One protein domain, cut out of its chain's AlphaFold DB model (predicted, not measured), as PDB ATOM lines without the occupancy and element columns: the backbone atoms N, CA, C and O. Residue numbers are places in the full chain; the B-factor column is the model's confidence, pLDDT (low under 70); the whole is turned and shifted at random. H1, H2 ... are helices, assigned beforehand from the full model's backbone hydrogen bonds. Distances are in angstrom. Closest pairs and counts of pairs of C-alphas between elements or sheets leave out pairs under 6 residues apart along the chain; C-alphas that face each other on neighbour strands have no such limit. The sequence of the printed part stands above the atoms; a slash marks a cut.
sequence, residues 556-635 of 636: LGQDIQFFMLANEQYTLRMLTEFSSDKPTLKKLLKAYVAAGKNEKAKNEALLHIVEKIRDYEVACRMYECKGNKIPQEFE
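This is residues 556 to 635 of the 636 residues of an uncharacterized protein of Flavisolibacter tropicus (UniProt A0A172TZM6). Four helices stand side by side in an up-and-down bundle, in a ring of H1, H2, H3 and H4, each running against the one before it in the chain; H4 is much the longest, and its last part reaches past the other three. After H4, residues 623 to 635, with no named element, turn at that far end and fold back toward the bundle. The printed part has 80 residues with four named helices, H1, H2, H3 and H4 along the chain, and no named strand; the class is all helix. The whole is compact, with a radius of gyration of the C-alphas of 13.1 A, and spans 43 by 21 by 21 A; H4 and the turn after it make the length.

The longest helix is H4, residues 599 to 622. H1, residues 556 to 566, touches H4 at residues 606 to 617 of H4 alone. Their closest C-alphas are those of Gly 557 and Val 610, 4.2 A apart, and they run opposite ways at a shallow tilt of 27 degrees. H3, residues 583 to 594, touches H4 at residues 601 to 612 of H4 alone, with the C-alphas of Tyr 592 and Ala 605 closest at 5.1 A. These two form a helical hairpin, opposite ways at a shallow tilt of 18 degrees. H2, residues 568 to 578, forms a helical hairpin with H1, opposite ways at a shallow tilt of 34 degrees, only just short of steep; their closest C-alphas, those of Met 564 and Thr 571, are 5.6 A apart. H2 and H3 form another helical hairpin, opposite ways at a shallow tilt of 22 degrees. H3 touches H2 with residues 586 to 589 of H3 alone, and the closest C-alphas, those of Thr 576 and Lys 586, are 7.0 A apart. H1 and H3 are apart, and so are H2 and H4. In H1, H2, H3 and H4 every O i to N i+4 pair is within hydrogen-bond range.

H4 measures 34.3 A from C-alpha 599 at (55.803, 18.057, -58.117) to C-alpha 622 at (38.688, 35.385, -33.988). H1 is 15.3 A long and begins at C-alpha 556 at (52.013, 29.037, -39.385). H2 is 15.1 A long and H3 16.2 A.

The two C-alphas farthest apart are those of Lys 597 and Gly 627, 43.2 A. The printed part has no cut, and the links H1 to H2, H2 to H3 and H3 to H4 are tight. The C-alphas of residues 623 to 635 lie 11 to 24 A from the mean of all C-alphas. The mean pLDDT of the printed part is 81.0; residues 556 to 563, 565 to 567 and 622 are under 70, and the mean over H1 is 67.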
ATOM      1  N   LEU A 556      51.304  30.317 -39.457       67.12
ATOM      2  CA  LEU A 556      52.013  29.037 -39.385       67.12
ATOM      3  C   LEU A 556      52.072  28.289 -40.738       67.12
ATOM      4  O   LEU A 556      53.014  27.547 -41.009       67.12
ATOM      5  N   GLY A 557      51.086  28.498 -41.617       62.91
ATOM      6  CA  GLY A 557      51.071  27.964 -42.978       62.91
ATOM      7  C   GLY A 557      52.301  28.337 -43.826       62.91
ATOM      8  O   GLY A 557      52.830  27.476 -44.519       62.91
ATOM      9  N   GLN A 558      52.797  29.574 -43.764       63.47
ATOM     10  CA  GLN A 558      53.954  29.997 -44.573       63.47
ATOM     11  C   GLN A 558      55.262  29.378 -44.070       63.47
ATOM     12  O   GLN A 558      56.079  28.920 -44.871       63.47
ATOM     13  N   ASP A 559      55.421  29.262 -42.750       68.88
ATOM     14  CA  ASP A 559      56.562  28.557 -42.163       68.88
ATOM     15  C   ASP A 559      56.525  27.073 -42.544       68.88
ATOM     16  O   ASP A 559      57.535  26.501 -42.952       68.88
ATOM     17  N   ILE A 560      55.342  26.453 -42.527       69.62
ATOM     18  CA  ILE A 560      55.159  25.082 -43.012       69.62
ATOM     19  C   ILE A 560      55.576  24.945 -44.476       69.62
ATOM     20  O   ILE A 560      56.288  23.998 -44.799       69.62
ATOM     21  N   GLN A 561      55.181  25.863 -45.358       69.31
ATOM     22  CA  GLN A 561      55.587  25.825 -46.764       69.31
ATOM     23  C   GLN A 561      57.111  25.856 -46.908       69.31
ATOM     24  O   GLN A 561      57.687  24.984 -47.563       69.31
ATOM     25  N   PHE A 562      57.764  26.806 -46.238       66.12
ATOM     26  CA  PHE A 562      59.216  26.943 -46.244       66.12
ATOM     27  C   PHE A 562      59.912  25.675 -45.733       66.12
ATOM     28  O   PHE A 562      60.803  25.129 -46.388       66.12
ATOM     29  N   PHE A 563      59.484  25.154 -44.583       69.12
ATOM     30  CA  PHE A 563      60.097  23.975 -43.973       69.12
ATOM     31  C   PHE A 563      59.782  22.677 -44.723       69.12
ATOM     32  O   PHE A 563      60.603  21.758 -44.710       69.12
ATOM     33  N   MET A 564      58.644  22.586 -45.411       71.25
ATOM     34  CA  MET A 564      58.339  21.468 -46.306       71.25
ATOM     35  C   MET A 564      59.279  21.448 -47.517       71.25
ATOM     36  O   MET A 564      59.693  20.368 -47.930       71.25
ATOM     37  N   LEU A 565      59.663  22.612 -48.049       64.62
ATOM     38  CA  LEU A 565      60.618  22.721 -49.157       64.62
ATOM     39  C   LEU A 565      62.072  22.524 -48.706       64.62
ATOM     40  O   LEU A 565      62.863  21.910 -49.418       64.62
ATOM     41  N   ALA A 566      62.426  23.006 -47.513       61.62
ATOM     42  CA  ALA A 566      63.783  22.903 -46.982       61.62
ATOM     43  C   ALA A 566      64.104  21.520 -46.384       61.62
ATOM     44  O   ALA A 566      65.237  21.049 -46.482       61.62
ATOM     45  N   ASN A 567      63.135  20.880 -45.720       68.62
ATOM     46  CA  ASN A 567      63.303  19.583 -45.065       68.62
ATOM     47  C   ASN A 567      61.967  18.823 -44.975       68.62
ATOM     48  O   ASN A 567      61.368  18.692 -43.903       68.62
ATOM     49  N   GLU A 568      61.514  18.307 -46.121       78.88
ATOM     50  CA  GLU A 568      60.219  17.634 -46.270       78.88
ATOM     51  C   GLU A 568      59.999  16.533 -45.225       78.88
ATOM     52  O   GLU A 568      58.974  16.514 -44.550       78.88
ATOM     53  N   GLN A 569      60.966  15.625 -45.052       81.38
ATOM     54  CA  GLN A 569      60.812  14.454 -44.183       81.38
ATOM     55  C   GLN A 569      60.538  14.848 -42.728       81.38
ATOM     56  O   GLN A 569      59.701  14.244 -42.053       81.38
ATOM     57  N   TYR A 570      61.256  15.858 -42.242       79.06
ATOM     58  CA  TYR A 570      61.143  16.304 -40.866       79.06
ATOM     59  C   TYR A 570      59.827  17.059 -40.622       79.06
ATOM     60  O   TYR A 570      59.100  16.779 -39.665       79.06
ATOM     61  N   THR A 571      59.476  17.961 -41.536       80.69
ATOM     62  CA  THR A 571      58.245  18.754 -41.455       80.69
ATOM     63  C   THR A 571      57.006  17.872 -41.590       80.69
ATOM     64  O   THR A 571      56.068  17.999 -40.804       80.69
ATOM     65  N   LEU A 572      57.034  16.886 -42.493       86.88
ATOM     66  CA  LEU A 572      55.951  15.920 -42.665       86.88
ATOM     67  C   LEU A 572      55.707  15.103 -41.392       86.88
ATOM     68  O   LEU A 572      54.556  14.840 -41.045       86.88
ATOM     69  N   ARG A 573      56.767  14.722 -40.665       87.56
ATOM     70  CA  ARG A 573      56.630  14.022 -39.382       87.56
ATOM     71  C   ARG A 573      55.882  14.880 -38.362       87.56
ATOM     72  O   ARG A 573      54.894  14.411 -37.803       87.56
ATOM     73  N   MET A 574      56.302  16.130 -38.164       87.94
ATOM     74  CA  MET A 574      55.636  17.040 -37.223       87.94
ATOM     75  C   MET A 574      54.180  17.304 -37.608       87.94
ATOM     76  O   MET A 574      53.303  17.262 -36.751       87.94
ATOM     77  N   LEU A 575      53.897  17.512 -38.897       88.94
ATOM     78  CA  LEU A 575      52.528  17.696 -39.379       88.94
ATOM     79  C   LEU A 575      51.680  16.432 -39.220       88.94
ATOM     80  O   LEU A 575      50.488  16.519 -38.931       88.94
ATOM     81  N   THR A 576      52.274  15.249 -39.370       89.19
ATOM     82  CA  THR A 576      51.586  13.970 -39.138       89.19
ATOM     83  C   THR A 576      51.218  13.801 -37.664       89.19
ATOM     84  O   THR A 576      50.099  13.396 -37.359       89.19
ATOM     85  N   GLU A 577      52.123  14.148 -36.748       89.25
ATOM     86  CA  GLU A 577      51.854  14.139 -35.305       89.25
ATOM     87  C   GLU A 577      50.765  15.170 -34.947       89.25
ATOM     88  O   GLU A 577      49.768  14.829 -34.303       89.25
ATOM     89  N   PHE A 578      50.892  16.401 -35.455       89.50
ATOM     90  CA  PHE A 578      49.932  17.488 -35.243       89.50
ATOM     91  C   PHE A 578      48.540  17.196 -35.821       89.50
ATOM     92  O   PHE A 578      47.541  17.658 -35.273       89.50
ATOM     93  N   SER A 579      48.462  16.429 -36.913       91.19
ATOM     94  CA  SER A 579      47.206  16.082 -37.589       91.19
ATOM     95  C   SER A 579      46.532  14.810 -37.068       91.19
ATOM     96  O   SER A 579      45.537  14.359 -37.639       91.19
ATOM     97  N   SER A 580      47.064  14.193 -36.009       89.06
ATOM     98  CA  SER A 580      46.581  12.901 -35.506       89.06
ATOM     99  C   SER A 580      45.080  12.894 -35.180       89.06
ATOM    100  O   SER A 580      44.402  11.908 -35.499       89.06
ATOM    101  N   ASP A 581      44.577  14.011 -34.658       86.56
ATOM    102  CA  ASP A 581      43.198  14.312 -34.263       86.56
ATOM    103  C   ASP A 581      42.458  15.260 -35.233       86.56
ATOM    104  O   ASP A 581      41.308  15.608 -34.981       86.56
ATOM    105  N   LYS A 582      43.087  15.649 -36.351       90.00
ATOM    106  CA  LYS A 582      42.593  16.659 -37.308       90.00
ATOM    107  C   LYS A 582      42.298  16.029 -38.676       90.00
ATOM    108  O   LYS A 582      43.213  15.875 -39.500       90.00
ATOM    109  N   PRO A 583      41.068  15.530 -38.915       89.38
ATOM    110  CA  PRO A 583      40.762  14.684 -40.067       89.38
ATOM    111  C   PRO A 583      40.968  15.373 -41.422       89.38
ATOM    112  O   PRO A 583      41.383  14.700 -42.375       89.38
ATOM    113  N   THR A 584      40.715  16.680 -41.529       90.38
ATOM    114  CA  THR A 584      40.868  17.427 -42.787       90.38
ATOM    115  C   THR A 584      42.345  17.532 -43.164       90.38
ATOM    116  O   THR A 584      42.734  17.144 -44.267       90.38
ATOM    117  N   LEU A 585      43.202  17.936 -42.231       90.38
ATOM    118  CA  LEU A 585      44.640  18.055 -42.397       90.38
ATOM    119  C   LEU A 585      45.279  16.690 -42.647       90.38
ATOM    120  O   LEU A 585      46.099  16.549 -43.552       90.38
ATOM    121  N   LYS A 586      44.847  15.649 -41.929       92.88
ATOM    122  CA  LYS A 586      45.305  14.271 -42.154       92.88
ATOM    123  C   LYS A 586      44.991  13.785 -43.570       92.88
ATOM    124  O   LYS A 586      45.803  13.086 -44.180       92.88
ATOM    125  N   LYS A 587      43.826  14.147 -44.117       92.94
ATOM    126  CA  LYS A 587      43.452  13.843 -45.507       92.94
ATOM    127  C   LYS A 587      44.343  14.594 -46.502       92.94
ATOM    128  O   LYS A 587      44.794  13.984 -47.469       92.94
ATOM    129  N   LEU A 588      44.623  15.872 -46.255       91.81
ATOM    130  CA  LEU A 588      45.485  16.686 -47.116       91.81
ATOM    131  C   LEU A 588      46.940  16.199 -47.107       91.81
ATOM    132  O   LEU A 588      47.544  16.057 -48.166       91.81
ATOM    133  N   LEU A 589      47.475  15.833 -45.940       92.00
ATOM    134  CA  LEU A 589      48.812  15.247 -45.819       92.00
ATOM    135  C   LEU A 589      48.917  13.908 -46.551       92.00
ATOM    136  O   LEU A 589      49.902  13.659 -47.241       92.00
ATOM    137  N   LYS A 590      47.885  13.059 -46.477       92.62
ATOM    138  CA  LYS A 590      47.833  11.829 -47.283       92.62
ATOM    139  C   LYS A 590      47.842  12.124 -48.782       92.62
ATOM    140  O   LYS A 590      48.512  11.403 -49.511       92.62
ATOM    141  N   ALA A 591      47.129  13.156 -49.236       90.56
ATOM    142  CA  ALA A 591      47.146  13.571 -50.639       90.56
ATOM    143  C   ALA A 591      48.538  14.071 -51.063       90.56
ATOM    144  O   ALA A 591      49.029  13.673 -52.118       90.56
ATOM    145  N   TYR A 592      49.205  14.853 -50.208       92.00
ATOM    146  CA  TYR A 592      50.582  15.300 -50.425       92.00
ATOM    147  C   TYR A 592      51.563  14.120 -50.543       92.00
ATOM    148  O   TYR A 592      52.357  14.062 -51.479       92.00
ATOM    149  N   VAL A 593      51.472  13.128 -49.649       91.69
ATOM    150  CA  VAL A 593      52.308  11.913 -49.710       91.69
ATOM    151  C   VAL A 593      51.978  11.068 -50.945       91.69
ATOM    152  O   VAL A 593      52.886  10.587 -51.623       91.69
ATOM    153  N   ALA A 594      50.694  10.905 -51.273       91.69
ATOM    154  CA  ALA A 594      50.238  10.129 -52.427       91.69
ATOM    155  C   ALA A 594      50.659  10.744 -53.770       91.69
ATOM    156  O   ALA A 594      50.849  10.010 -54.739       91.69
ATOM    157  N   ALA A 595      50.860  12.065 -53.829       89.50
ATOM    158  CA  ALA A 595      51.417  12.734 -55.002       89.50
ATOM    159  C   ALA A 595      52.844  12.248 -55.337       89.50
ATOM    160  O   ALA A 595      53.264  12.322 -56.494       89.50
ATOM    161  N   GLY A 596      53.578  11.686 -54.367       87.75
ATOM    162  CA  GLY A 596      54.858  11.015 -54.592       87.75
ATOM    163  C   GLY A 596      55.898  11.929 -55.245       87.75
ATOM    164  O   GLY A 596      56.373  12.877 -54.624       87.75
ATOM    165  N   LYS A 597      56.265  11.628 -56.499       86.00
ATOM    166  CA  LYS A 597      57.222  12.413 -57.307       86.00
ATOM    167  C   LYS A 597      56.560  13.452 -58.222       86.00
ATOM    168  O   LYS A 597      57.260  14.146 -58.950       86.00
ATOM    169  N   ASN A 598      55.232  13.547 -58.238       88.56
ATOM    170  CA  ASN A 598      54.532  14.542 -59.044       88.56
ATOM    171  C   ASN A 598      54.589  15.908 -58.344       88.56
ATOM    172  O   ASN A 598      53.761  16.204 -57.483       88.56
ATOM    173  N   GLU A 599      55.568  16.735 -58.719       80.69
ATOM    174  CA  GLU A 599      55.803  18.057 -58.117       80.69
ATOM    175  C   GLU A 599      54.593  18.985 -58.220       80.69
ATOM    176  O   GLU A 599      54.265  19.674 -57.259       80.69
ATOM    177  N   LYS A 600      53.873  18.965 -59.349       80.19
ATOM    178  CA  LYS A 600      52.671  19.785 -59.526       80.19
ATOM    179  C   LYS A 600      51.593  19.400 -58.509       80.19
ATOM    180  O   LYS A 600      51.088  20.265 -57.801       80.19
ATOM    181  N   ALA A 601      51.298  18.105 -58.394       79.06
ATOM    182  CA  ALA A 601      50.304  17.605 -57.444       79.06
ATOM    183  C   ALA A 601      50.740  17.802 -55.979       79.06
ATOM    184  O   ALA A 601      49.907  18.090 -55.123       79.06
ATOM    185  N   LYS A 602      52.044  17.694 -55.685       82.44
ATOM    186  CA  LYS A 602      52.602  18.014 -54.362       82.44
ATOM    187  C   LYS A 602      52.428  19.487 -54.010       82.44
ATOM    188  O   LYS A 602      51.988  19.787 -52.906       82.44
ATOM    189  N   ASN A 603      52.746  20.391 -54.933       77.94
ATOM    190  CA  ASN A 603      52.623  21.829 -54.712       77.94
ATOM    191  C   ASN A 603      51.158  22.244 -54.529       77.94
ATOM    192  O   ASN A 603      50.856  23.013 -53.623       77.94
ATOM    193  N   GLU A 604      50.239  21.685 -55.320       81.12
ATOM    194  CA  GLU A 604      48.794  21.891 -55.142       81.12
ATOM    195  C   GLU A 604      48.323  21.402 -53.760       81.12
ATOM    196  O   GLU A 604      47.649  22.133 -53.035       81.12
ATOM    197  N   ALA A 605      48.742  20.202 -53.341       84.25
ATOM    198  CA  ALA A 605      48.412  19.677 -52.017       84.25
ATOM    199  C   ALA A 605      49.023  20.514 -50.877       84.25
ATOM    200  O   ALA A 605      48.365  20.726 -49.859       84.25
ATOM    201  N   LEU A 606      50.252  21.013 -51.044       81.94
ATOM    202  CA  LEU A 606      50.911  21.883 -50.071       81.94
ATOM    203  C   LEU A 606      50.171  23.212 -49.925       81.94
ATOM    204  O   LEU A 606      49.873  23.604 -48.804       81.94
ATOM    205  N   LEU A 607      49.800  23.863 -51.030       78.94
ATOM    206  CA  LEU A 607      49.018  25.103 -50.995       78.94
ATOM    207  C   LEU A 607      47.692  24.916 -50.245       78.94
ATOM    208  O   LEU A 607      47.326  25.759 -49.432       78.94
ATOM    209  N   HIS A 608      47.017  23.779 -50.440       83.44
ATOM    210  CA  HIS A 608      45.788  23.460 -49.708       83.44
ATOM    211  C   HIS A 608      46.027  23.261 -48.202       83.44
ATOM    212  O   HIS A 608      45.195  23.660 -47.387       83.44
ATOM    213  N   ILE A 609      47.148  22.643 -47.813       85.38
ATOM    214  CA  ILE A 609      47.545  22.508 -46.401       85.38
ATOM    215  C   ILE A 609      47.776  23.891 -45.787       85.38
ATOM    216  O   ILE A 609      47.231  24.192 -44.725       85.38
ATOM    217  N   VAL A 610      48.556  24.730 -46.469       81.00
ATOM    218  CA  VAL A 610      48.907  26.089 -46.036       81.00
ATOM    219  C   VAL A 610      47.655  26.940 -45.848       81.00
ATOM    220  O   VAL A 610      47.487  27.569 -44.805       81.00
ATOM    221  N   GLU A 611      46.752  26.919 -46.829       80.06
ATOM    222  CA  GLU A 611      45.487  27.647 -46.781       80.06
ATOM    223  C   GLU A 611      44.625  27.199 -45.597       80.06
ATOM    224  O   GLU A 611      44.171  28.035 -44.819       80.06
ATOM    225  N   LYS A 612      44.462  25.886 -45.393       84.56
ATOM    226  CA  LYS A 612      43.634  25.372 -44.294       84.56
ATOM    227  C   LYS A 612      44.191  25.692 -42.918       84.56
ATOM    228  O   LYS A 612      43.428  26.034 -42.019       84.56
ATOM    229  N   ILE A 613      45.508  25.622 -42.753       84.31
ATOM    230  CA  ILE A 613      46.156  25.998 -41.495       84.31
ATOM    231  C   ILE A 613      46.012  27.499 -41.238       84.31
ATOM    232  O   ILE A 613      45.715  27.889 -40.110       84.31
ATOM    233  N   ARG A 614      46.147  28.338 -42.272       79.56
ATOM    234  CA  ARG A 614      45.923  29.783 -42.161       79.56
ATOM    235  C   ARG A 614      44.491  30.102 -41.738       79.56
ATOM    236  O   ARG A 614      44.296  30.872 -40.801       79.56
ATOM    237  N   ASP A 615      43.502  29.512 -42.403       76.62
ATOM    238  CA  ASP A 615      42.088  29.739 -42.090       76.62
ATOM    239  C   ASP A 615      41.772  29.327 -40.648       76.62
ATOM    240  O   ASP A 615      41.098  30.055 -39.916       76.62
ATOM    241  N   TYR A 616      42.323  28.194 -40.206       83.25
ATOM    242  CA  TYR A 616      42.167  27.731 -38.834       83.25
ATOM    243  C   TYR A 616      42.845  28.645 -37.813       83.25
ATOM    244  O   TYR A 616      42.263  28.937 -36.770       83.25
ATOM    245  N   GLU A 617      44.043  29.150 -38.104       78.38
ATOM    246  CA  GLU A 617      44.726  30.100 -37.228       78.38
ATOM    247  C   GLU A 617      43.937  31.411 -37.090       78.38
ATOM    248  O   GLU A 617      43.773  31.924 -35.978       78.38
ATOM    249  N   VAL A 618      43.385  31.933 -38.192       72.00
ATOM    250  CA  VAL A 618      42.474  33.089 -38.160       72.00
ATOM    251  C   VAL A 618      41.254  32.780 -37.295       72.00
ATOM    252  O   VAL A 618      40.884  33.597 -36.447       72.00
ATOM    253  N   ALA A 619      40.652  31.601 -37.452       70.25
ATOM    254  CA  ALA A 619      39.488  31.199 -36.674       70.25
ATOM    255  C   ALA A 619      39.803  31.079 -35.170       70.25
ATOM    256  O   ALA A 619      39.055  31.611 -34.348       70.25
ATOM    257  N   CYS A 620      40.943  30.492 -34.795       74.88
ATOM    258  CA  CYS A 620      41.409  30.457 -33.405       74.88
ATOM    259  C   CYS A 620      41.513  31.879 -32.825       74.88
ATOM    260  O   CYS A 620      40.972  32.170 -31.757       74.88
ATOM    261  N   ARG A 621      42.120  32.818 -33.565       70.19
ATOM    262  CA  ARG A 621      42.249  34.219 -33.126       70.19
ATOM    263  C   ARG A 621      40.906  34.948 -33.031       70.19
ATOM    264  O   ARG A 621      40.718  35.776 -32.141       70.19
ATOM    265  N   MET A 622      39.979  34.692 -33.951       66.88
ATOM    266  CA  MET A 622      38.688  35.385 -33.988       66.88
ATOM    267  C   MET A 622      37.700  34.860 -32.948       66.88
ATOM    268  O   MET A 622      36.953  35.662 -32.379       66.88
ATOM    269  N   TYR A 623      37.697  33.548 -32.709       75.06
ATOM    270  CA  TYR A 623      36.712  32.871 -31.872       75.06
ATOM    271  C   TYR A 623      37.304  32.450 -30.529       75.06
ATOM    272  O   TYR A 623      36.885  32.975 -29.495       75.06
ATOM    273  N   GLU A 624      38.305  31.572 -30.535       77.25
ATOM    274  CA  GLU A 624      38.857  30.975 -29.313       77.25
ATOM    275  C   GLU A 624      39.514  32.022 -28.407       77.25
ATOM    276  O   GLU A 624      39.253  32.060 -27.204       77.25
ATOM    277  N   CYS A 625      40.261  32.974 -28.977       70.69
ATOM    278  CA  CYS A 625      40.852  34.062 -28.194       70.69
ATOM    279  C   CYS A 625      39.816  34.989 -27.534       70.69
ATOM    280  O   CYS A 625      40.157  35.719 -26.602       70.69
ATOM    281  N   LYS A 626      38.558  34.951 -27.988       73.38
ATOM    282  CA  LYS A 626      37.421  35.669 -27.393       73.38
ATOM    283  C   LYS A 626      36.561  34.778 -26.485       73.38
ATOM    284  O   LYS A 626      35.492  35.213 -26.070       73.38
ATOM    285  N   GLY A 627      37.003  33.552 -26.192       78.94
ATOM    286  CA  GLY A 627      36.274  32.578 -25.374       78.94
ATOM    287  C   GLY A 627      35.145  31.850 -26.113       78.94
ATOM    288  O   GLY A 627      34.307  31.221 -25.472       78.94
ATOM    289  N   ASN A 628      35.099  31.935 -27.445       82.31
ATOM    290  CA  ASN A 628      34.085  31.269 -28.263       82.31
ATOM    291  C   ASN A 628      34.617  29.958 -28.845       82.31
ATOM    292  O   ASN A 628      35.812  29.808 -29.092       82.31
ATOM    293  N   LYS A 629      33.715  29.018 -29.134       87.00
ATOM    294  CA  LYS A 629      34.070  27.814 -29.895       87.00
ATOM    295  C   LYS A 629      34.409  28.182 -31.338       87.00
ATOM    296  O   LYS A 629      33.754  29.041 -31.928       87.00
ATOM    297  N   ILE A 630      35.404  27.503 -31.898       82.81
ATOM    298  CA  ILE A 630      35.734  27.593 -33.321       82.81
ATOM    299  C   ILE A 630      34.590  26.929 -34.113       82.81
ATOM    300  O   ILE A 630      34.177  25.829 -33.738       82.81
ATOM    301  N   PRO A 631      34.035  27.568 -35.160       82.06
ATOM    302  CA  PRO A 631      33.005  26.938 -35.982       82.06
ATOM    303  C   PRO A 631      33.541  25.690 -36.696       82.06
ATOM    304  O   PRO A 631      34.686  25.677 -37.147       82.06
ATOM    305  N   GLN A 632      32.699  24.661 -36.838       84.06
ATOM    306  CA  GLN A 632      33.090  23.369 -37.424       84.06
ATOM    307  C   GLN A 632      33.640  23.484 -38.850       84.06
ATOM    308  O   GLN A 632      34.501  22.707 -39.240       84.06
ATOM    309  N   GLU A 633      33.190  24.470 -39.630       81.56
ATOM    310  CA  GLU A 633      33.707  24.719 -40.984       81.56
ATOM    311  C   GLU A 633      35.200  25.094 -41.030       81.56
ATOM    312  O   GLU A 633      35.829  24.965 -42.085       81.56
ATOM    313  N   PHE A 634      35.765  25.533 -39.901       78.44
ATOM    314  CA  PHE A 634      37.181  25.859 -39.763       78.44
ATOM    315  C   PHE A 634      37.987  24.735 -39.103       78.44
ATOM    316  O   PHE A 634      39.208  24.844 -39.084       78.44
ATOM    317  N   GLU A 635      37.366  23.672 -38.576       78.12
ATOM    318  CA  GLU A 635      38.097  22.568 -37.936       78.12
ATOM    319  C   GLU A 635      39.081  21.887 -38.908       78.12
ATOM    320  O   GLU A 635      38.766  21.600 -40.072       78.12
TER     321      GLU A 635